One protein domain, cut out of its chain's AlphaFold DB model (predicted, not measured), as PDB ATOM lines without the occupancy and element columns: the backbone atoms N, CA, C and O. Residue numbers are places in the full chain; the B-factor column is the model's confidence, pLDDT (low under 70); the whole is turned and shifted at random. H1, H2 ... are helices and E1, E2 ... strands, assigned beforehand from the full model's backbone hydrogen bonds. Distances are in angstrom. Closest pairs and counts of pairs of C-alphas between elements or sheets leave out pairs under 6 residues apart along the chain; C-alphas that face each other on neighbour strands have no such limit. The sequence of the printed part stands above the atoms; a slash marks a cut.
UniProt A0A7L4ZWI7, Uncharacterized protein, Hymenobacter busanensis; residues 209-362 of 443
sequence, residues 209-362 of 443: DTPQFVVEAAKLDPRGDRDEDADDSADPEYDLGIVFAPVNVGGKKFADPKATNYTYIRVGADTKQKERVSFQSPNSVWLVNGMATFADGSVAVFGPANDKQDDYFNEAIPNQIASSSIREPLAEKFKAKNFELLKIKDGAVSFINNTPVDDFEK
ATOM      1  N   ASP A 209       7.294 -63.145  13.753       95.50
ATOM      2  CA  ASP A 209       8.406 -64.022  13.369       95.50
ATOM      3  C   ASP A 209       9.010 -63.610  12.020       95.50
ATOM      4  O   ASP A 209      10.222 -63.701  11.807       95.50
ATOM      5  N   THR A 210       8.166 -63.100  11.121       96.25
ATOM      6  CA  THR A 210       8.523 -62.662   9.771       96.25
ATOM      7  C   THR A 210       8.221 -61.170   9.579       96.25
ATOM      8  O   THR A 210       7.387 -60.612  10.295       96.25
ATOM      9  N   PRO A 211       8.909 -60.480   8.650       95.88
ATOM     10  CA  PRO A 211       8.645 -59.083   8.325       95.88
ATOM     11  C   PRO A 211       7.199 -58.827   7.872       95.88
ATOM     12  O   PRO A 211       6.670 -59.519   7.001       95.88
ATOM     13  N   GLN A 212       6.593 -57.773   8.418       95.44
ATOM     14  CA  GLN A 212       5.221 -57.337   8.163       95.44
ATOM     15  C   GLN A 212       5.156 -55.808   8.005       95.44
ATOM     16  O   GLN A 212       5.922 -55.082   8.651       95.44
ATOM     17  N   PHE A 213       4.219 -55.297   7.202       94.19
ATOM     18  CA  PHE A 213       3.829 -53.877   7.161       94.19
ATOM     19  C   PHE A 213       2.435 -53.682   7.749       94.19
ATOM     20  O   PHE A 213       1.543 -54.473   7.475       94.19
ATOM     21  N   VAL A 214       2.225 -52.584   8.479       93.44
ATOM     22  CA  VAL A 214       0.872 -52.087   8.787       93.44
ATOM     23  C   VAL A 214       0.229 -51.605   7.487       93.44
ATOM     24  O   VAL A 214       0.784 -50.717   6.832       93.44
ATOM     25  N   VAL A 215      -0.920 -52.172   7.117       90.62
ATOM     26  CA  VAL A 215      -1.667 -51.755   5.916       90.62
ATOM     27  C   VAL A 215      -2.824 -50.824   6.245       90.62
ATOM     28  O   VAL A 215      -3.026 -49.846   5.524       90.62
ATOM     29  N   GLU A 216      -3.499 -51.075   7.368       90.62
ATOM     30  CA  GLU A 216      -4.631 -50.283   7.842       90.62
ATOM     31  C   GLU A 216      -4.701 -50.300   9.373       90.62
ATOM     32  O   GLU A 216      -4.354 -51.303  10.009       90.62
ATOM     33  N   ALA A 217      -5.147 -49.188   9.957       92.06
ATOM     34  CA  ALA A 217      -5.422 -49.078  11.381       92.06
ATOM     35  C   ALA A 217      -6.595 -48.117  11.602       92.06
ATOM     36  O   ALA A 217      -6.514 -46.949  11.227       92.06
ATOM     37  N   ALA A 218      -7.660 -48.594  12.239       89.19
ATOM     38  CA  ALA A 218      -8.911 -47.851  12.361       89.19
ATOM     39  C   ALA A 218      -9.541 -48.020  13.745       89.19
ATOM     40  O   ALA A 218      -9.440 -49.084  14.367       89.19
ATOM     41  N   LYS A 219     -10.212 -46.959  14.213       89.75
ATOM     42  CA  LYS A 219     -11.057 -47.007  15.411       89.75
ATOM     43  C   LYS A 219     -12.202 -47.990  15.154       89.75
ATOM     44  O   LYS A 219     -12.883 -47.899  14.138       89.75
ATOM     45  N   LEU A 220     -12.429 -48.910  16.081       89.12
ATOM     46  CA  LEU A 220     -13.550 -49.844  16.039       89.12
ATOM     47  C   LEU A 220     -14.763 -49.211  16.724       89.12
ATOM     48  O   LEU A 220     -15.145 -49.602  17.830       89.12
ATOM     49  N   ASP A 221     -15.328 -48.188  16.082       83.69
ATOM     50  CA  ASP A 221     -16.572 -47.561  16.529       83.69
ATOM     51  C   ASP A 221     -17.775 -48.392  16.036       83.69
ATOM     52  O   ASP A 221     -17.983 -48.504  14.824       83.69
ATOM     53  N   PRO A 222     -18.591 -48.982  16.933       72.44
ATOM     54  CA  PRO A 222     -19.803 -49.711  16.549       72.44
ATOM     55  C   PRO A 222     -20.873 -48.821  15.907       72.44
ATOM     56  O   PRO A 222     -21.817 -49.341  15.318       72.44
ATOM     57  N   ARG A 223     -20.750 -47.493  16.011       69.00
ATOM     58  CA  ARG A 223     -21.636 -46.533  15.339       69.00
ATOM     59  C   ARG A 223     -21.227 -46.283  13.881       69.00
ATOM     60  O   ARG A 223     -22.012 -45.686  13.153       69.00
ATOM     61  N   GLY A 224     -20.052 -46.763  13.460       66.00
ATOM     62  CA  GLY A 224     -19.472 -46.502  12.142       66.00
ATOM     63  C   GLY A 224     -18.851 -45.110  12.017       66.00
ATOM     64  O   GLY A 224     -18.801 -44.347  12.984       66.00
ATOM     65  N   ASP A 225     -18.376 -44.787  10.813       57.94
ATOM     66  CA  ASP A 225     -17.953 -43.425  10.474       57.94
ATOM     67  C   ASP A 225     -19.177 -42.508  10.557       57.94
ATOM     68  O   ASP A 225     -20.160 -42.705   9.838       57.94
ATOM     69  N   ARG A 226     -19.135 -41.528  11.460       57.56
ATOM     70  CA  ARG A 226     -20.189 -40.519  11.591       57.56
ATOM     71  C   ARG A 226     -19.896 -39.340  10.669       57.56
ATOM     72  O   ARG A 226     -18.750 -39.120  10.286       57.56
ATOM     73  N   ASP A 227     -20.952 -38.611  10.309       50.78
ATOM     74  CA  ASP A 227     -20.860 -37.419   9.464       50.78
ATOM     75  C   ASP A 227     -19.792 -36.445   9.988       50.78
ATOM     76  O   ASP A 227     -19.566 -36.362  11.194       50.78
ATOM     77  N   GLU A 228     -19.161 -35.672   9.098       44.88
ATOM     78  CA  GLU A 228     -18.121 -34.686   9.460       44.88
ATOM     79  C   GLU A 228     -18.617 -33.631  10.481       44.88
ATOM     80  O   GLU A 228     -17.809 -32.992  11.153       44.88
ATOM     81  N   ASP A 229     -19.942 -33.502  10.642       45.25
ATOM     82  CA  ASP A 229     -20.637 -32.627  11.598       45.25
ATOM     83  C   ASP A 229     -21.017 -33.326  12.924       45.25
ATOM     84  O   ASP A 229     -21.741 -32.771  13.765       45.25
ATOM     85  N   ALA A 230     -20.595 -34.578  13.117       53.72
ATOM     86  CA  ALA A 230     -20.827 -35.304  14.350       53.72
ATOM     87  C   ALA A 230     -20.063 -34.652  15.504       53.72
ATOM     88  O   ALA A 230     -18.898 -34.274  15.403       53.72
ATOM     89  N   ASP A 231     -20.743 -34.527  16.644       55.91
ATOM     90  CA  ASP A 231     -20.110 -34.052  17.864       55.91
ATOM     91  C   ASP A 231     -19.185 -35.139  18.437       55.91
ATOM     92  O   ASP A 231     -19.563 -35.912  19.323       55.91
ATOM     93  N   ASP A 232     -17.960 -35.191  17.919       55.62
ATOM     94  CA  ASP A 232     -16.888 -36.081  18.382       55.62
ATOM     95  C   ASP A 232     -16.374 -35.695  19.773       55.62
ATOM     96  O   ASP A 232     -15.620 -36.428  20.416       55.62
ATOM     97  N   SER A 233     -16.831 -34.559  20.307       50.50
ATOM     98  CA  SER A 233     -16.485 -34.109  21.646       50.50
ATOM     99  C   SER A 233     -17.232 -34.867  22.754       50.50
ATOM    100  O   SER A 233     -17.196 -34.416  23.906       50.50
ATOM    101  N   ALA A 234     -17.870 -36.002  22.420       55.44
ATOM    102  CA  ALA A 234     -18.476 -37.011  23.299       55.44
ATOM    103  C   ALA A 234     -17.839 -38.420  23.159       55.44
ATOM    104  O   ALA A 234     -18.310 -39.359  23.804       55.44
ATOM    105  N   ASP A 235     -16.813 -38.593  22.316       66.69
ATOM    106  CA  ASP A 235     -16.357 -39.928  21.930       66.69
ATOM    107  C   ASP A 235     -15.434 -40.615  22.930       66.69
ATOM    108  O   ASP A 235     -14.346 -40.102  23.206       66.69
ATOM    109  N   PRO A 236     -15.800 -41.820  23.412       78.56
ATOM    110  CA  PRO A 236     -14.889 -42.616  24.204       78.56
ATOM    111  C   PRO A 236     -13.655 -42.985  23.381       78.56
ATOM    112  O   PRO A 236     -13.650 -43.010  22.148       78.56
ATOM    113  N   GLU A 237     -12.592 -43.347  24.086       85.56
ATOM    114  CA  GLU A 237     -11.479 -44.001  23.427       85.56
ATOM    115  C   GLU A 237     -11.937 -45.375  22.924       85.56
ATOM    116  O   GLU A 237     -12.368 -46.226  23.702       85.56
ATOM    117  N   TYR A 238     -11.893 -45.567  21.608       88.31
ATOM    118  CA  TYR A 238     -12.255 -46.817  20.948       88.31
ATOM    119  C   TYR A 238     -11.102 -47.812  20.937       88.31
ATOM    120  O   TYR A 238      -9.932 -47.422  20.909       88.31
ATOM    121  N   ASP A 239     -11.452 -49.097  20.874       93.00
ATOM    122  CA  ASP A 239     -10.513 -50.134  20.463       93.00
ATOM    123  C   ASP A 239      -9.982 -49.831  19.053       93.00
ATOM    124  O   ASP A 239     -10.658 -49.215  18.227       93.00
ATOM    125  N   LEU A 240      -8.774 -50.295  18.768       93.94
ATOM    126  CA  LEU A 240      -8.101 -50.128  17.493       93.94
ATOM    127  C   LEU A 240      -7.963 -51.488  16.805       93.94
ATOM    128  O   LEU A 240      -7.378 -52.416  17.367       93.94
ATOM    129  N   GLY A 241      -8.476 -51.595  15.582       95.81
ATOM    130  CA  GLY A 241      -8.169 -52.695  14.676       95.81
ATOM    131  C   GLY A 241      -6.922 -52.353  13.871       95.81
ATOM    132  O   GLY A 241      -6.784 -51.221  13.411       95.81
ATOM    133  N   ILE A 242      -6.006 -53.305  13.713       97.31
ATOM    134  CA  ILE A 242      -4.773 -53.131  12.939       97.31
ATOM    135  C   ILE A 242      -4.592 -54.352  12.046       97.31
ATOM    136  O   ILE A 242      -4.626 -55.485  12.529       97.31
ATOM    137  N   VAL A 243      -4.355 -54.128  10.755       97.56
ATOM    138  CA  VAL A 243      -4.063 -55.199   9.798       97.56
ATOM    139  C   VAL A 243      -2.615 -55.099   9.341       97.56
ATOM    140  O   VAL A 243      -2.122 -54.024   8.991       97.56
ATOM    141  N   PHE A 244      -1.943 -56.245   9.340       97.38
ATOM    142  CA  PHE A 244      -0.563 -56.424   8.924       97.38
ATOM    143  C   PHE A 244      -0.493 -57.332   7.697       97.38
ATOM    144  O   PHE A 244      -1.156 -58.373   7.661       97.38
ATOM    145  N   ALA A 245       0.314 -56.933   6.716       96.69
ATOM    146  CA  ALA A 245       0.581 -57.695   5.504       96.69
ATOM    147  C   ALA A 245       2.020 -58.223   5.474       96.69
ATOM    148  O   ALA A 245       2.945 -57.480   5.837       96.69
ATOM    149  N   PRO A 246       2.237 -59.452   4.975       96.75
ATOM    150  CA  PRO A 246       3.562 -60.042   4.895       96.75
ATOM    151  C   PRO A 246       4.396 -59.320   3.835       96.75
ATOM    152  O   PRO A 246       3.912 -58.984   2.746       96.75
ATOM    153  N   VAL A 247       5.676 -59.102   4.138       95.75
ATOM    154  CA  VAL A 247       6.602 -58.419   3.227       95.75
ATOM    155  C   VAL A 247       7.898 -59.189   3.025       95.75
ATOM    156  O   VAL A 247       8.433 -59.838   3.921       95.75
ATOM    157  N   ASN A 248       8.445 -59.054   1.825       94.56
ATOM    158  CA  ASN A 248       9.740 -59.582   1.441       94.56
ATOM    159  C   ASN A 248      10.795 -58.477   1.542       94.56
ATOM    160  O   ASN A 248      11.216 -57.885   0.545       94.56
ATOM    161  N   VAL A 249      11.202 -58.176   2.778       90.25
ATOM    162  CA  VAL A 249      12.311 -57.260   3.070       90.25
ATOM    163  C   VAL A 249      13.504 -58.065   3.575       90.25
ATOM    164  O   VAL A 249      13.383 -58.866   4.495       90.25
ATOM    165  N   GLY A 250      14.669 -57.874   2.949       87.31
ATOM    166  CA  GLY A 250      15.873 -58.673   3.217       87.31
ATOM    167  C   GLY A 250      15.974 -59.972   2.402       87.31
ATOM    168  O   GLY A 250      16.988 -60.666   2.497       87.31
ATOM    169  N   GLY A 251      14.972 -60.281   1.573       90.56
ATOM    170  CA  GLY A 251      14.940 -61.436   0.671       90.56
ATOM    171  C   GLY A 251      14.038 -62.573   1.161       90.56
ATOM    172  O   GLY A 251      13.795 -62.721   2.358       90.56
ATOM    173  N   LYS A 252      13.590 -63.423   0.221       90.12
ATOM    174  CA  LYS A 252      12.550 -64.450   0.441       90.12
ATOM    175  C   LYS A 252      12.837 -65.408   1.601       90.12
ATOM    176  O   LYS A 252      11.909 -65.911   2.212       90.12
ATOM    177  N   LYS A 253      14.112 -65.626   1.947       93.69
ATOM    178  CA  LYS A 253      14.521 -66.472   3.083       93.69
ATOM    179  C   LYS A 253      14.097 -65.943   4.460       93.69
ATOM    180  O   LYS A 253      14.120 -66.705   5.417       93.69
ATOM    181  N   PHE A 254      13.795 -64.649   4.570       94.25
ATOM    182  CA  PHE A 254      13.310 -64.029   5.807       94.25
ATOM    183  C   PHE A 254      11.818 -63.711   5.758       94.25
ATOM    184  O   PHE A 254      11.240 -63.390   6.789       94.25
ATOM    185  N   ALA A 255      11.216 -63.747   4.569       95.88
ATOM    186  CA  ALA A 255       9.814 -63.439   4.369       95.88
ATOM    187  C   ALA A 255       8.927 -64.589   4.865       95.88
ATOM    188  O   ALA A 255       9.371 -65.734   4.972       95.88
ATOM    189  N   ASP A 256       7.657 -64.290   5.124       97.06
ATOM    190  CA  ASP A 256       6.654 -65.335   5.322       97.06
ATOM    191  C   ASP A 256       6.584 -66.241   4.082       97.06
ATOM    192  O   ASP A 256       6.569 -65.704   2.978       97.06
ATOM    193  N   PRO A 257       6.530 -67.581   4.197       96.06
ATOM    194  CA  PRO A 257       6.449 -68.464   3.031       96.06
ATOM    195  C   PRO A 257       5.233 -68.208   2.125       96.06
ATOM    196  O   PRO A 257       5.250 -68.643   0.972       96.06
ATOM    197  N   LYS A 258       4.187 -67.528   2.613       97.25
ATOM    198  CA  LYS A 258       3.005 -67.164   1.827       97.25
ATOM    199  C   LYS A 258       2.762 -65.655   1.876       97.25
ATOM    200  O   LYS A 258       2.481 -65.093   2.931       97.25
ATOM    201  N   ALA A 259       2.744 -65.008   0.710       97.25
ATOM    202  CA  ALA A 259       2.400 -63.587   0.587       97.25
ATOM    203  C   ALA A 259       0.921 -63.273   0.920       97.25
ATOM    204  O   ALA A 259       0.521 -62.111   0.984       97.25
ATOM    205  N   THR A 260       0.112 -64.304   1.166       97.69
ATOM    206  CA  THR A 260      -1.282 -64.218   1.609       97.69
ATOM    207  C   THR A 260      -1.473 -64.376   3.119       97.69
ATOM    208  O   THR A 260      -2.610 -64.309   3.571       97.69
ATOM    209  N   ASN A 261      -0.420 -64.580   3.919       98.06
ATOM    210  CA  ASN A 261      -0.533 -64.708   5.379       98.06
ATOM    211  C   ASN A 261      -0.592 -63.328   6.063       98.06
ATOM    212  O   ASN A 261       0.437 -62.764   6.441       98.06
ATOM    213  N   TYR A 262      -1.799 -62.794   6.241       98.19
ATOM    214  CA  TYR A 262      -2.054 -61.528   6.931       98.19
ATOM    215  C   TYR A 262      -2.307 -61.764   8.422       98.19
ATOM    216  O   TYR A 262      -2.633 -62.869   8.867       98.19
ATOM    217  N   THR A 263      -2.162 -60.704   9.216       98.44
ATOM    218  CA  THR A 263      -2.497 -60.730  10.644       98.44
ATOM    219  C   THR A 263      -3.371 -59.542  11.010       98.44
ATOM    220  O   THR A 263      -3.005 -58.396  10.766       98.44
ATOM    221  N   TYR A 264      -4.504 -59.810  11.648       98.44
ATOM    222  CA  TYR A 264      -5.313 -58.808  12.328       98.44
ATOM    223  C   TYR A 264      -4.972 -58.785  13.819       98.44
ATOM    224  O   TYR A 264      -4.790 -59.834  14.441       98.44
ATOM    225  N   ILE A 265      -4.895 -57.592  14.401       98.25
ATOM    226  CA  ILE A 265      -4.707 -57.385  15.835       98.25
ATOM    227  C   ILE A 265      -5.728 -56.359  16.316       98.25
ATOM    228  O   ILE A 265      -5.818 -55.265  15.760       98.25
ATOM    229  N   ARG A 266      -6.452 -56.696  17.386       97.06
ATOM    230  CA  ARG A 266      -7.296 -55.754  18.125       97.06
ATOM    231  C   ARG A 266      -6.566 -55.304  19.375       97.06
ATOM    232  O   ARG A 266      -6.180 -56.128  20.209       97.06
ATOM    233  N   VAL A 267      -6.425 -53.999  19.529       96.56
ATOM    234  CA  VAL A 267      -5.879 -53.372  20.727       96.56
ATOM    235  C   VAL A 267      -6.991 -52.611  21.434       96.56
ATOM    236  O   VAL A 267      -7.780 -51.918  20.802       96.56
ATOM    237  N   GLY A 268      -7.098 -52.787  22.746       93.50
ATOM    238  CA  GLY A 268      -8.091 -52.110  23.559       93.50
ATOM    239  C   GLY A 268      -7.879 -50.600  23.630       93.50
ATOM    240  O   GLY A 268      -6.771 -50.115  23.416       93.50
ATOM    241  N   ALA A 269      -8.909 -49.857  24.031       89.81
ATOM    242  CA  ALA A 269      -8.771 -48.455  24.455       89.81
ATOM    243  C   ALA A 269      -7.753 -48.263  25.608       89.81
ATOM    244  O   ALA A 269      -7.095 -47.228  25.743       89.81
ATOM    245  N   ASP A 270      -7.570 -49.307  26.423       90.94
ATOM    246  CA  ASP A 270      -6.528 -49.414  27.449       90.94
ATOM    247  C   ASP A 270      -5.143 -49.761  26.876       90.94
ATOM    248  O   ASP A 270      -4.197 -49.992  27.627       90.94
ATOM    249  N   THR A 271      -5.020 -49.805  25.550       93.25
ATOM    250  CA  THR A 271      -3.859 -50.199  24.743       93.25
ATOM    251  C   THR A 271      -3.364 -51.626  24.906       93.25
ATOM    252  O   THR A 271      -2.317 -51.967  24.358       93.25
ATOM    253  N   LYS A 272      -4.100 -52.508  25.586       95.44
ATOM    254  CA  LYS A 272      -3.703 -53.917  25.695       95.44
ATOM    255  C   LYS A 272      -4.136 -54.700  24.463       95.44
ATOM    256  O   LYS A 272      -5.220 -54.482  23.925       95.44
ATOM    257  N   GLN A 273      -3.312 -55.647  24.022       96.62
ATOM    258  CA  GLN A 273      -3.706 -56.562  22.954       96.62
ATOM    259  C   GLN A 273      -4.877 -57.435  23.433       96.62
ATOM    260  O   GLN A 273      -4.729 -58.203  24.382       96.62
ATOM    261  N   LYS A 274      -6.030 -57.321  22.768       95.06
ATOM    262  CA  LYS A 274      -7.239 -58.110  23.049       95.06
ATOM    263  C   LYS A 274      -7.340 -59.343  22.162       95.06
ATOM    264  O   LYS A 274      -7.803 -60.386  22.607       95.06
ATOM    265  N   GLU A 275      -6.910 -59.218  20.912       96.12
ATOM    266  CA  GLU A 275      -7.103 -60.244  19.890       96.12
ATOM    267  C   GLU A 275      -5.929 -60.229  18.910       96.12
ATOM    268  O   GLU A 275      -5.399 -59.163  18.587       96.12
ATOM    269  N   ARG A 276      -5.533 -61.405  18.423       98.00
ATOM    270  CA  ARG A 276      -4.571 -61.568  17.330       98.00
ATOM    271  C   ARG A 276      -5.011 -62.756  16.482       98.00
ATOM    272  O   ARG A 276      -5.067 -63.873  16.986       98.00
ATOM    273  N   VAL A 277      -5.292 -62.505  15.209       98.31
ATOM    274  CA  VAL A 277      -5.822 -63.495  14.267       98.31
ATOM    275  C   VAL A 277      -4.946 -63.514  13.027       98.31
ATOM    276  O   VAL A 277      -4.896 -62.540  12.279       98.31
ATOM    277  N   SER A 278      -4.255 -64.625  12.803       97.69
ATOM    278  CA  SER A 278      -3.566 -64.887  11.540       97.69
ATOM    279  C   SER A 278      -4.529 -65.538  10.554       97.69
ATOM    280  O   SER A 278      -5.284 -66.438  10.923       97.69
ATOM    281  N   PHE A 279      -4.509 -65.092   9.300       97.81
ATOM    282  CA  PHE A 279      -5.409 -65.596   8.269       97.81
ATOM    283  C   PHE A 279      -4.764 -65.574   6.882       97.81
ATOM    284  O   PHE A 279      -3.810 -64.840   6.631       97.81
ATOM    285  N   GLN A 280      -5.294 -66.402   5.982       97.50
ATOM    286  CA  GLN A 280      -4.891 -66.431   4.578       97.50
ATOM    287  C   GLN A 280      -5.887 -65.635   3.737       97.50
ATOM    288  O   GLN A 280      -7.046 -66.033   3.631       97.50
ATOM    289  N   SER A 281      -5.435 -64.534   3.137       97.38
ATOM    290  CA  SER A 281      -6.207 -63.857   2.091       97.38
ATOM    291  C   SER A 281      -6.313 -64.737   0.841       97.38
ATOM    292  O   SER A 281      -5.334 -65.395   0.473       97.38
ATOM    293  N   PRO A 282      -7.458 -64.728   0.140       97.31
ATOM    294  CA  PRO A 282      -7.601 -65.331  -1.182       97.31
ATOM    295  C   PRO A 282      -6.566 -64.830  -2.197       97.31
ATOM    296  O   PRO A 282      -6.081 -65.620  -3.016       97.31
ATOM    297  N   ASN A 283      -6.207 -63.547  -2.122       96.44
ATOM    298  CA  ASN A 283      -5.237 -62.889  -2.974       96.44
ATOM    299  C   ASN A 283      -4.201 -62.078  -2.186       96.44
ATOM    300  O   ASN A 283      -4.395 -61.595  -1.076       96.44
ATOM    301  N   SER A 284      -3.030 -61.945  -2.785       94.38
ATOM    302  CA  SER A 284      -1.942 -61.132  -2.261       94.38
ATOM    303  C   SER A 284      -2.184 -59.634  -2.515       94.38
ATOM    304  O   SER A 284      -3.132 -59.237  -3.193       94.38
ATOM    305  N   VAL A 285      -1.325 -58.773  -1.959       93.12
ATOM    306  CA  VAL A 285      -1.427 -57.305  -2.116       93.12
ATOM    307  C   VAL A 285      -2.850 -56.776  -1.843       93.12
ATOM    308  O   VAL A 285      -3.475 -56.116  -2.675       93.12
ATOM    309  N   TRP A 286      -3.377 -57.082  -0.661       93.62
ATOM    310  CA  TRP A 286      -4.655 -56.573  -0.189       93.62
ATOM    311  C   TRP A 286      -4.450 -55.207   0.470       93.62
ATOM    312  O   TRP A 286      -3.829 -55.097   1.526       93.62
ATOM    313  N   LEU A 287      -4.931 -54.139  -0.173       88.25
ATOM    314  CA  LEU A 287      -4.668 -52.756   0.245       88.25
ATOM    315  C   LEU A 287      -5.435 -52.304   1.486       88.25
ATOM    316  O   LEU A 287      -5.088 -51.237   1.981       88.25
ATOM    317  N   VAL A 288      -6.439 -53.077   1.926       90.62
ATOM    318  CA  VAL A 288      -7.365 -52.811   3.045       90.62
ATOM    319  C   VAL A 288      -7.760 -51.331   3.151       90.62
ATOM    320  O   VAL A 288      -7.029 -50.499   3.672       90.62
ATOM    321  N   ASN A 289      -8.947 -50.985   2.659       84.31
ATOM    322  CA  ASN A 289      -9.399 -49.591   2.609       84.31
ATOM    323  C   ASN A 289     -10.216 -49.162   3.831       84.31
ATOM    324  O   ASN A 289     -10.511 -47.975   3.955       84.31
ATOM    325  N   GLY A 290     -10.631 -50.099   4.682       87.62
ATOM    326  CA  GLY A 290     -11.418 -49.770   5.856       87.62
ATOM    327  C   GLY A 290     -11.772 -50.977   6.709       87.62
ATOM    328  O   GLY A 290     -11.575 -52.137   6.325       87.62
ATOM    329  N   MET A 291     -12.299 -50.660   7.885       90.94
ATOM    330  CA  MET A 291     -12.862 -51.610   8.830       90.94
ATOM    331  C   MET A 291     -14.197 -51.072   9.337       90.94
ATOM    332  O   MET A 291     -14.345 -49.867   9.513       90.94
ATOM    333  N   ALA A 292     -15.156 -51.962   9.575       88.94
ATOM    334  CA  ALA A 292     -16.455 -51.618  10.145       88.94
ATOM    335  C   ALA A 292     -16.781 -52.568  11.297       88.94
ATOM    336  O   ALA A 292     -16.461 -53.756  11.239       88.94
ATOM    337  N   THR A 293     -17.429 -52.054  12.337       88.81
ATOM    338  CA  THR A 293     -17.789 -52.844  13.519       88.81
ATOM    339  C   THR A 293     -19.279 -53.158  13.483       88.81
ATOM    340  O   THR A 293     -20.105 -52.270  13.295       88.81
ATOM    341  N   PHE A 294     -19.631 -54.430  13.647       84.88
ATOM    342  CA  PHE A 294     -21.016 -54.875  13.768       84.88
ATOM    343  C   PHE A 294     -21.524 -54.652  15.198       84.88
ATOM    344  O   PHE A 294     -20.746 -54.623  16.153       84.88
ATOM    345  N   ALA A 295     -22.846 -54.590  15.370       80.88
ATOM    346  CA  ALA A 295     -23.473 -54.455  16.688       80.88
ATOM    347  C   ALA A 295     -23.132 -55.610  17.653       80.88
ATOM    348  O   ALA A 295     -23.103 -55.411  18.864       80.88
ATOM    349  N   ASP A 296     -22.839 -56.805  17.127       85.50
ATOM    350  CA  ASP A 296     -22.398 -57.965  17.915       85.50
ATOM    351  C   ASP A 296     -20.899 -57.931  18.274       85.50
ATOM    352  O   ASP A 296     -20.379 -58.890  18.837       85.50
ATOM    353  N   GLY A 297     -20.195 -56.845  17.937       86.69
ATOM    354  CA  GLY A 297     -18.773 -56.654  18.214       86.69
ATOM    355  C   GLY A 297     -17.826 -57.330  17.221       86.69
ATOM    356  O   GLY A 297     -16.608 -57.186  17.378       86.69
ATOM    357  N   SER A 298     -18.349 -58.036  16.210       92.44
ATOM    358  CA  SER A 298     -17.538 -58.548  15.102       92.44
ATOM    359  C   SER A 298     -17.028 -57.412  14.211       92.44
ATOM    360  O   SER A 298     -17.576 -56.309  14.208       92.44
ATOM    361  N   VAL A 299     -15.958 -57.670  13.460       94.12
ATOM    362  CA  VAL A 299     -15.280 -56.662  12.634       94.12
ATOM    363  C   VAL A 299     -15.247 -57.122  11.183       94.12
ATOM    364  O   VAL A 299     -14.789 -58.226  10.887       94.12
ATOM    365  N   ALA A 300     -15.728 -56.275  10.276       94.50
ATOM    366  CA  ALA A 300     -15.466 -56.390   8.849       94.50
ATOM    367  C   ALA A 300     -14.151 -55.687   8.515       94.50
ATOM    368  O   ALA A 300     -13.933 -54.555   8.935       94.50
ATOM    369  N   VAL A 301     -13.321 -56.331   7.705       95.25
ATOM    370  CA  VAL A 301     -12.121 -55.751   7.094       95.25
ATOM    371  C   VAL A 301     -12.290 -55.889   5.589       95.25
ATOM    372  O   VAL A 301     -12.603 -56.980   5.107       95.25
ATOM    373  N   PHE A 302     -12.125 -54.805   4.837       93.50
ATOM    374  CA  PHE A 302     -12.438 -54.819   3.411       93.50
ATOM    375  C   PHE A 302     -11.474 -53.992   2.575       93.50
ATOM    376  O   PHE A 302     -10.907 -52.993   3.023       93.50
ATOM    377  N   GLY A 303     -11.315 -54.378   1.312       91.31
ATOM    378  CA  GLY A 303     -10.550 -53.578   0.367       91.31
ATOM    379  C   GLY A 303     -10.157 -54.297  -0.921       91.31
ATOM    380  O   GLY A 303     -10.394 -55.493  -1.072       91.31
ATOM    381  N   PRO A 304      -9.527 -53.562  -1.849       91.12
ATOM    382  CA  PRO A 304      -9.031 -54.097  -3.107       91.12
ATOM    383  C   PRO A 304      -7.813 -55.003  -2.930       91.12
ATOM    384  O   PRO A 304      -6.883 -54.643  -2.207       91.12
ATOM    385  N   ALA A 305      -7.777 -56.099  -3.681       93.25
ATOM    386  CA  ALA A 305      -6.652 -57.023  -3.769       93.25
ATOM    387  C   ALA A 305      -6.250 -57.284  -5.233       93.25
ATOM    388  O   ALA A 305      -6.971 -56.934  -6.181       93.25
ATOM    389  N   ASN A 306      -5.074 -57.884  -5.432       92.12
ATOM    390  CA  ASN A 306      -4.673 -58.351  -6.759       92.12
ATOM    391  C   ASN A 306      -5.393 -59.669  -7.112       92.12
ATOM    392  O   ASN A 306      -6.355 -60.063  -6.459       92.12
ATOM    393  N   ASP A 307      -4.974 -60.325  -8.189       93.75
ATOM    394  CA  ASP A 307      -5.463 -61.632  -8.651       93.75
ATOM    395  C   ASP A 307      -4.453 -62.769  -8.447       93.75
ATOM    396  O   ASP A 307      -4.664 -63.889  -8.910       93.75
ATOM    397  N   LYS A 308      -3.370 -62.507  -7.715       93.62
ATOM    398  CA  LYS A 308      -2.275 -63.448  -7.467       93.62
ATOM    399  C   LYS A 308      -2.196 -63.841  -6.000       93.62
ATOM    400  O   LYS A 308      -2.965 -63.343  -5.185       93.62
ATOM    401  N   GLN A 309      -1.262 -64.720  -5.650       95.38
ATOM    402  CA  GLN A 309      -1.035 -65.158  -4.263       95.38
ATOM    403  C   GLN A 309       0.430 -65.067  -3.815       95.38
ATOM    404  O   GLN A 309       0.723 -65.298  -2.645       95.38
ATOM    405  N   ASP A 310       1.350 -64.748  -4.720       94.56
ATOM    406  CA  ASP A 310       2.798 -64.844  -4.528       94.56
ATOM    407  C   ASP A 310       3.527 -63.491  -4.505       94.56
ATOM    408  O   ASP A 310       4.692 -63.442  -4.107       94.56
ATOM    409  N   ASP A 311       2.843 -62.399  -4.859       94.00
ATOM    410  CA  ASP A 311       3.393 -61.040  -4.813       94.00
ATOM    411  C   ASP A 311       3.332 -60.506  -3.366       94.00
ATOM    412  O   ASP A 311       2.252 -60.277  -2.816       94.00
ATOM    413  N   TYR A 312       4.474 -60.254  -2.724       95.00
ATOM    414  CA  TYR A 312       4.464 -59.645  -1.385       95.00
ATOM    415  C   TYR A 312       3.961 -58.203  -1.427       95.00
ATOM    416  O   TYR A 312       4.172 -57.474  -2.398       95.00
ATOM    417  N   PHE A 313       3.353 -57.743  -0.331       93.25
ATOM    418  CA  PHE A 313       2.727 -56.418  -0.281       93.25
ATOM    419  C   PHE A 313       3.692 -55.282  -0.671       93.25
ATOM    420  O   PHE A 313       3.329 -54.366  -1.411       93.25
ATOM    421  N   ASN A 314       4.953 -55.373  -0.237       92.00
ATOM    422  CA  ASN A 314       5.984 -54.374  -0.515       92.00
ATOM    423  C   ASN A 314       6.487 -54.352  -1.969       92.00
ATOM    424  O   ASN A 314       7.259 -53.461  -2.318       92.00
ATOM    425  N   GLU A 315       6.089 -55.310  -2.806       89.19
ATOM    426  CA  GLU A 315       6.403 -55.310  -4.238       89.19
ATOM    427  C   GLU A 315       5.476 -54.353  -5.003       89.19
ATOM    428  O   GLU A 315       5.902 -53.710  -5.962       89.19
ATOM    429  N   ALA A 316       4.239 -54.176  -4.525       84.94
ATOM    430  CA  ALA A 316       3.303 -53.185  -5.054       84.94
ATOM    431  C   ALA A 316       3.378 -51.843  -4.313       84.94
ATOM    432  O   ALA A 316       3.308 -50.784  -4.940       84.94
ATOM    433  N   ILE A 317       3.531 -51.878  -2.986       83.31
ATOM    434  CA  ILE A 317       3.594 -50.693  -2.123       83.31
ATOM    435  C   ILE A 317       4.968 -50.666  -1.436       83.31
ATOM    436  O   ILE A 317       5.113 -51.136  -0.304       83.31
ATOM    437  N   PRO A 318       6.014 -50.171  -2.124       74.31
ATOM    438  CA  PRO A 318       7.380 -50.250  -1.630       74.31
ATOM    439  C   PRO A 318       7.567 -49.426  -0.361       74.31
ATOM    440  O   PRO A 318       7.295 -48.232  -0.350       74.31
ATOM    441  N   ASN A 319       8.147 -50.063   0.659       67.44
ATOM    442  CA  ASN A 319       8.466 -49.499   1.972       67.44
ATOM    443  C   ASN A 319       7.244 -49.196   2.861       67.44
ATOM    444  O   ASN A 319       6.133 -48.951   2.397       67.44
ATOM    445  N   GLN A 320       7.478 -49.167   4.173       65.94
ATOM    446  CA  GLN A 320       6.534 -48.617   5.140       65.94
ATOM    447  C   GLN A 320       6.549 -47.095   4.980       65.94
ATOM    448  O   GLN A 320       7.231 -46.362   5.701       65.94
ATOM    449  N   ILE A 321       5.899 -46.617   3.922       61.25
ATOM    450  CA  ILE A 321       5.862 -45.199   3.603       61.25
ATOM    451  C   ILE A 321       4.937 -44.521   4.613       61.25
ATOM    452  O   ILE A 321       3.720 -44.499   4.460       61.25
ATOM    453  N   ALA A 322       5.564 -43.935   5.629       52.69
ATOM    454  CA  ALA A 322       4.934 -43.116   6.659       52.69
ATOM    455  C   ALA A 322       4.173 -41.900   6.095       52.69
ATOM    456  O   ALA A 322       3.234 -41.410   6.715       52.69
ATOM    457  N   SER A 323       4.592 -41.391   4.932       57.44
ATOM    458  CA  SER A 323       4.008 -40.201   4.317       57.44
ATOM    459  C   SER A 323       2.894 -40.572   3.342       57.44
ATOM    460  O   SER A 323       3.164 -41.124   2.270       57.44
ATOM    461  N   SER A 324       1.652 -40.206   3.664       63.00
ATOM    462  CA  SER A 324       0.497 -40.354   2.761       63.00
ATOM    463  C   SER A 324       0.774 -39.771   1.371       63.00
ATOM    464  O   SER A 324       0.481 -40.417   0.371       63.00
ATOM    465  N   SER A 325       1.485 -38.640   1.296       62.00
ATOM    466  CA  SER A 325       1.878 -38.000   0.032       62.00
ATOM    467  C   SER A 325       2.729 -38.871  -0.900       62.00
ATOM    468  O   SER A 325       2.762 -38.612  -2.096       62.00
ATOM    469  N   ILE A 326       3.414 -39.896  -0.391       64.81
ATOM    470  CA  ILE A 326       4.201 -40.828  -1.212       64.81
ATOM    471  C   ILE A 326       3.453 -42.166  -1.357       64.81
ATOM    472  O   ILE A 326       3.470 -42.763  -2.435       64.81
ATOM    473  N   ARG A 327       2.754 -42.626  -0.307       69.75
ATOM    474  CA  ARG A 327       2.016 -43.901  -0.312       69.75
ATOM    475  C   ARG A 327       0.818 -43.855  -1.258       69.75
ATOM    476  O   ARG A 327       0.600 -44.788  -2.026       69.75
ATOM    477  N   GLU A 328       0.041 -42.780  -1.203       72.62
ATOM    478  CA  GLU A 328      -1.225 -42.681  -1.926       72.62
ATOM    479  C   GLU A 328      -1.054 -42.648  -3.454       72.62
ATOM    480  O   GLU A 328      -1.770 -43.397  -4.116       72.62
ATOM    481  N   PRO A 329      -0.082 -41.920  -4.047       72.50
ATOM    482  CA  PRO A 329       0.157 -41.990  -5.493       72.50
ATOM    483  C   PRO A 329       0.600 -43.374  -5.994       72.50
ATOM    484  O   PRO A 329       0.360 -43.728  -7.149       72.50
ATOM    485  N   LEU A 330       1.281 -44.164  -5.157       72.50
ATOM    486  CA  LEU A 330       1.659 -45.541  -5.499       72.50
ATOM    487  C   LEU A 330       0.440 -46.464  -5.437       72.50
ATOM    488  O   LEU A 330       0.208 -47.233  -6.368       72.50
ATOM    489  N   ALA A 331      -0.380 -46.315  -4.395       71.31
ATOM    490  CA  ALA A 331      -1.642 -47.033  -4.265       71.31
ATOM    491  C   ALA A 331      -2.659 -46.664  -5.365       71.31
ATOM    492  O   ALA A 331      -3.443 -47.515  -5.765       71.31
ATOM    493  N   GLU A 332      -2.641 -45.440  -5.903       72.62
ATOM    494  CA  GLU A 332      -3.497 -45.038  -7.035       72.62
ATOM    495  C   GLU A 332      -3.149 -45.802  -8.326       72.62
ATOM    496  O   GLU A 332      -4.026 -46.123  -9.131       72.62
ATOM    497  N   LYS A 333      -1.864 -46.116  -8.538       74.81
ATOM    498  CA  LYS A 333      -1.412 -46.881  -9.711       74.81
ATOM    499  C   LYS A 333      -1.769 -48.360  -9.624       74.81
ATOM    500  O   LYS A 333      -1.772 -49.034 -10.656       74.81
ATOM    501  N   PHE A 334      -2.058 -48.857  -8.423       81.31
ATOM    502  CA  PHE A 334      -2.515 -50.220  -8.225       81.31
ATOM    503  C   PHE A 334      -3.907 -50.393  -8.837       81.31
ATOM    504  O   PHE A 334      -4.860 -49.703  -8.478       81.31
ATOM    505  N   LYS A 335      -4.014 -51.320  -9.789       82.25
ATOM    506  CA  LYS A 335      -5.282 -51.708 -10.405       82.25
ATOM    507  C   LYS A 335      -5.702 -53.042  -9.816       82.25
ATOM    508  O   LYS A 335      -5.217 -54.082 -10.255       82.25
ATOM    509  N   ALA A 336      -6.573 -52.986  -8.821       87.38
ATOM    510  CA  ALA A 336      -7.106 -54.180  -8.197       87.38
ATOM    511  C   ALA A 336      -7.895 -55.012  -9.207       87.38
ATOM    512  O   ALA A 336      -8.520 -54.478 -10.128       87.38
ATOM    513  N   LYS A 337      -7.860 -56.325  -9.010       93.12
ATOM    514  CA  LYS A 337      -8.636 -57.292  -9.794       93.12
ATOM    515  C   LYS A 337      -9.713 -57.962  -8.969       93.12
ATOM    516  O   LYS A 337     -10.706 -58.413  -9.531       93.12
ATOM    517  N   ASN A 338      -9.560 -57.920  -7.651       94.50
ATOM    518  CA  ASN A 338     -10.554 -58.403  -6.725       94.50
ATOM    519  C   ASN A 338     -10.819 -57.396  -5.607       94.50
ATOM    520  O   ASN A 338     -10.060 -56.449  -5.376       94.50
ATOM    521  N   PHE A 339     -11.920 -57.621  -4.906       93.19
ATOM    522  CA  PHE A 339     -12.289 -56.957  -3.674       93.19
ATOM    523  C   PHE A 339     -12.555 -58.021  -2.614       93.19
ATOM    524  O   PHE A 339     -13.418 -58.884  -2.794       93.19
ATOM    525  N   GLU A 340     -11.818 -57.948  -1.513       95.38
ATOM    526  CA  GLU A 340     -11.931 -58.898  -0.417       95.38
ATOM    527  C   GLU A 340     -12.718 -58.303   0.751       95.38
ATOM    528  O   GLU A 340     -12.598 -57.112   1.062       95.38
ATOM    529  N   LEU A 341     -13.519 -59.153   1.395       95.25
ATOM    530  CA  LEU A 341     -14.266 -58.855   2.613       95.25
ATOM    531  C   LEU A 341     -14.056 -59.991   3.614       95.25
ATOM    532  O   LEU A 341     -14.534 -61.108   3.416       95.25
ATOM    533  N   LEU A 342     -13.374 -59.678   4.705       96.88
ATOM    534  CA  LEU A 342     -13.146 -60.546   5.852       96.88
ATOM    535  C   LEU A 342     -14.110 -60.169   6.973       96.88
ATOM    536  O   LEU A 342     -14.308 -58.986   7.242       96.88
ATOM    537  N   LYS A 343     -14.632 -61.170   7.682       95.81
ATOM    538  CA  LYS A 343     -15.300 -60.983   8.971       95.81
ATOM    539  C   LYS A 343     -14.542 -61.715  10.070       95.81
ATOM    540  O   LYS A 343     -14.292 -62.915   9.956       95.81
ATOM    541  N   ILE A 344     -14.237 -60.999  11.145       96.88
ATOM    542  CA  ILE A 344     -13.594 -61.518  12.353       96.88
ATOM    543  C   ILE A 344     -14.602 -61.477  13.492       96.88
ATOM    544  O   ILE A 344     -15.257 -60.457  13.714       96.88
ATOM    545  N   LYS A 345     -14.736 -62.592  14.204       94.44
ATOM    546  CA  LYS A 345     -15.628 -62.732  15.350       94.44
ATOM    547  C   LYS A 345     -14.993 -63.674  16.364       94.44
ATOM    548  O   LYS A 345     -14.498 -64.732  15.985       94.44
ATOM    549  N   ASP A 346     -15.029 -63.279  17.632       92.25
ATOM    550  CA  ASP A 346     -14.618 -64.106  18.772       92.25
ATOM    551  C   ASP A 346     -13.216 -64.738  18.631       92.25
ATOM    552  O   ASP A 346     -13.017 -65.908  18.955       92.25
ATOM    553  N   GLY A 347     -12.220 -63.990  18.140       93.25
ATOM    554  CA  GLY A 347     -10.852 -64.500  17.994       93.25
ATOM    555  C   GLY A 347     -10.578 -65.240  16.688       93.25
ATOM    556  O   GLY A 347      -9.478 -65.770  16.525       93.25
ATOM    557  N   ALA A 348     -11.543 -65.321  15.769       96.19
ATOM    558  CA  ALA A 348     -11.435 -66.157  14.581       96.19
ATOM    559  C   ALA A 348     -12.018 -65.511  13.320       96.19
ATOM    560  O   ALA A 348     -12.918 -64.669  13.353       96.19
ATOM    561  N   VAL A 349     -11.523 -65.966  12.167       97.12
ATOM    562  CA  VAL A 349     -12.131 -65.658  10.871       97.12
ATOM    563  C   VAL A 349     -13.465 -66.388  10.762       97.12
ATOM    564  O   VAL A 349     -13.506 -67.615  10.768       97.12
ATOM    565  N   SER A 350     -14.553 -65.631  10.631       96.06
ATOM    566  CA  SER A 350     -15.877 -66.182  10.321       96.06
ATOM    567  C   SER A 350     -16.002 -66.526   8.841       96.06
ATOM    568  O   SER A 350     -16.484 -67.596   8.488       96.06
ATOM    569  N   PHE A 351     -15.576 -65.610   7.971       95.38
ATOM    570  CA  PHE A 351     -15.498 -65.827   6.530       95.38
ATOM    571  C   PHE A 351     -14.516 -64.844   5.901       95.38
ATOM    572  O   PHE A 351     -14.277 -63.765   6.446       95.38
ATOM    573  N   ILE A 352     -14.017 -65.193   4.719       96.81
ATOM    574  CA  ILE A 352     -13.346 -64.270   3.810       96.81
ATOM    575  C   ILE A 352     -13.894 -64.491   2.401       96.81
ATOM    576  O   ILE A 352     -13.855 -65.601   1.873       96.81
ATOM    577  N   ASN A 353     -14.455 -63.438   1.821       94.75
ATOM    578  CA  ASN A 353     -15.023 -63.456   0.482       94.75
ATOM    579  C   ASN A 353     -14.097 -62.725  -0.476       94.75
ATOM    580  O   ASN A 353     -13.529 -61.695  -0.121       94.75
ATOM    581  N   ASN A 354     -14.017 -63.233  -1.702       95.44
ATOM    582  CA  ASN A 354     -13.266 -62.638  -2.792       95.44
ATOM    583  C   ASN A 354     -14.209 -62.360  -3.961       95.44
ATOM    584  O   ASN A 354     -14.823 -63.289  -4.484       95.44
ATOM    585  N   THR A 355     -14.352 -61.095  -4.347       93.50
ATOM    586  CA  THR A 355     -15.248 -60.686  -5.434       93.50
ATOM    587  C   THR A 355     -14.431 -60.089  -6.576       93.50
ATOM    588  O   THR A 355     -13.813 -59.042  -6.371       93.50
ATOM    589  N   PRO A 356     -14.434 -60.695  -7.775       94.31
ATOM    590  CA  PRO A 356     -13.819 -60.097  -8.953       94.31
ATOM    591  C   PRO A 356     -14.383 -58.703  -9.227       94.31
ATOM    592  O   PRO A 356     -15.589 -58.480  -9.120       94.31
ATOM    593  N   VAL A 357     -13.524 -57.760  -9.615       90.44
ATOM    594  CA  VAL A 357     -13.948 -56.387  -9.942       90.44
ATOM    595  C   VAL A 357     -15.001 -56.385 -11.057       90.44
ATOM    596  O   VAL A 357     -15.995 -55.673 -10.954       90.44
ATOM    597  N   ASP A 358     -14.859 -57.265 -12.049       88.69
ATOM    598  CA  ASP A 358     -15.803 -57.407 -13.167       88.69
ATOM    599  C   ASP A 358     -17.214 -57.857 -12.721       88.69
ATOM    600  O   ASP A 358     -18.190 -57.697 -13.455       88.69
ATOM    601  N   ASP A 359     -17.367 -58.414 -11.513       89.62
ATOM    602  CA  ASP A 359     -18.683 -58.777 -10.972       89.62
ATOM    603  C   ASP A 359     -19.431 -57.579 -10.371       89.62
ATOM    604  O   ASP A 359     -20.657 -57.646 -10.221       89.62
ATOM    605  N   PHE A 360     -18.738 -56.477 -10.058       85.44
ATOM    606  CA  PHE A 360     -19.387 -55.250  -9.589       85.44
ATOM    607  C   PHE A 360     -20.240 -54.623 -10.691       85.44
ATOM    608  O   PHE A 360     -21.360 -54.209 -10.410       85.44
ATOM    609  N   GLU A 361     -19.760 -54.614 -11.940       79.88
ATOM    610  CA  GLU A 361     -20.530 -54.124 -13.093       79.88
ATOM    611  C   GLU A 361     -21.804 -54.959 -13.302       79.88
ATOM    612  O   GLU A 361     -22.897 -54.419 -13.460       79.88
ATOM    613  N   LYS A 362     -21.701 -56.290 -13.197       82.00
ATOM    614  CA  LYS A 362     -22.844 -57.205 -13.382       82.00
ATOM    615  C   LYS A 362     -23.937 -57.032 -12.328       82.00
ATOM    616  O   LYS A 362     -25.099 -57.328 -12.595       82.00
TER     617      LYS A 362
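This is residues 209 to 362 of the 443 residues of an uncharacterized protein of Hymenobacter busanensis (UniProt A0A7L4ZWI7). Two twisted four-stranded sheets lie face to face as a sandwich with strongly crossed strands: E1 to E4 make one layer and E5 to E8 the other, and their edges come close at E1 with E5 and at E4 with E8. The three helices are small and lie at the margins: H1 grazes the first sheet, H2 is on neither sheet, and H3 follows directly on E8, while residues 226 to 234, in the loop between E1 and E2, stick out from the body. The printed part has 154 residues, with eight named strands and three named helices in the order E1 E2 E3 E4 E5 E6 H1 H2 E7 E8 H3. Across the sheets the orders are E1 E2 E3 E4 and E5 E6 E7 E8, both antiparallel, and the class is mixed, helices and strands. The whole is compact, with a radius of gyration of the C-alphas of 15.9 A and spans of 46 by 41 by 34 A.

Find C-alpha 212 at (5.221, -57.337, 8.163); from there E1, residues 212 to 219, runs 20.6 A and bends by 52 degrees at residue 215. Read on to E2, residues 240 to 246, and E3, residues 261 to 267, each 19.8 A long, and then to E4, residues 273 to 280, 20.9 A. The second sheet begins with E5, residues 290 to 293, and E6, residues 299 to 305, 18.5 A long. After these come H1, residues 313 to 316, and H2, residues 324 to 333, 14.2 A long. Look for E7 in residues 338 to 345, 23.1 A, and for E8 in residues 348 to 356, 24.4 A, starting at C-alpha 348 at (-11.435, -66.157, 14.581). H3, residues 357 to 362, ends at C-alpha 362 at (-22.844, -57.205, -13.382).

Start with E1 to E4, a meander, each strand the antiparallel neighbour of the one before. Between E1 and E2, look at N 213 and O 245, 2.9 A apart and within hydrogen-bond range; between E2 and E3, at N 242 and O 265, 2.8 A; in the hairpin of E3 and E4, at N 264 and O 277, 2.8 A. In the other sheet, the hairpin of E5 and E6 has N 300 and O 292 at 2.8 A, E6 and E7 have N 342 and O 301 at 2.8 A, and the hairpin of E7 and E8 has N 339 and O 355 at 2.8 A. Both sheets are twisted. They form a sandwich, two sheets face to face, with the facing parts 10.1 A centre to centre and the strands of the one at 47 degrees to those of the other. At the edge strands, the closest C-alphas of E1 and E5 are those of Ala 218 and Met 291, 6.5 A, and of E4 and E8 those of Val 277 and Ala 348, 6.2 A. H1 only grazes the first sheet, with its residues 313 to 314, and H3 only grazes the second, with its residues 357 to 360. H1 and H2 are close but not clearly touching; their closest C-alphas, of Ala 316 and Leu 330, are 7.8 A apart. In H2, 3 of 6 O i to N i+4 pairs are within hydrogen-bond range; in H3 it is 0 of 2, beside 2 of 3 O i to N i+3 pairs, and H1 is too short for an O i to N i+4 pair.

The two C-alphas farthest apart, those of Asp 231 and Lys 253, are 49.7 A apart. The printed part has no cut. The links E1 to E2, 20 residues, and E2 to E3, 14 residues, are long. The mean pLDDT of the printed part is 86.9; look for values under 70 at residues 223 to 235 and 319 to 327.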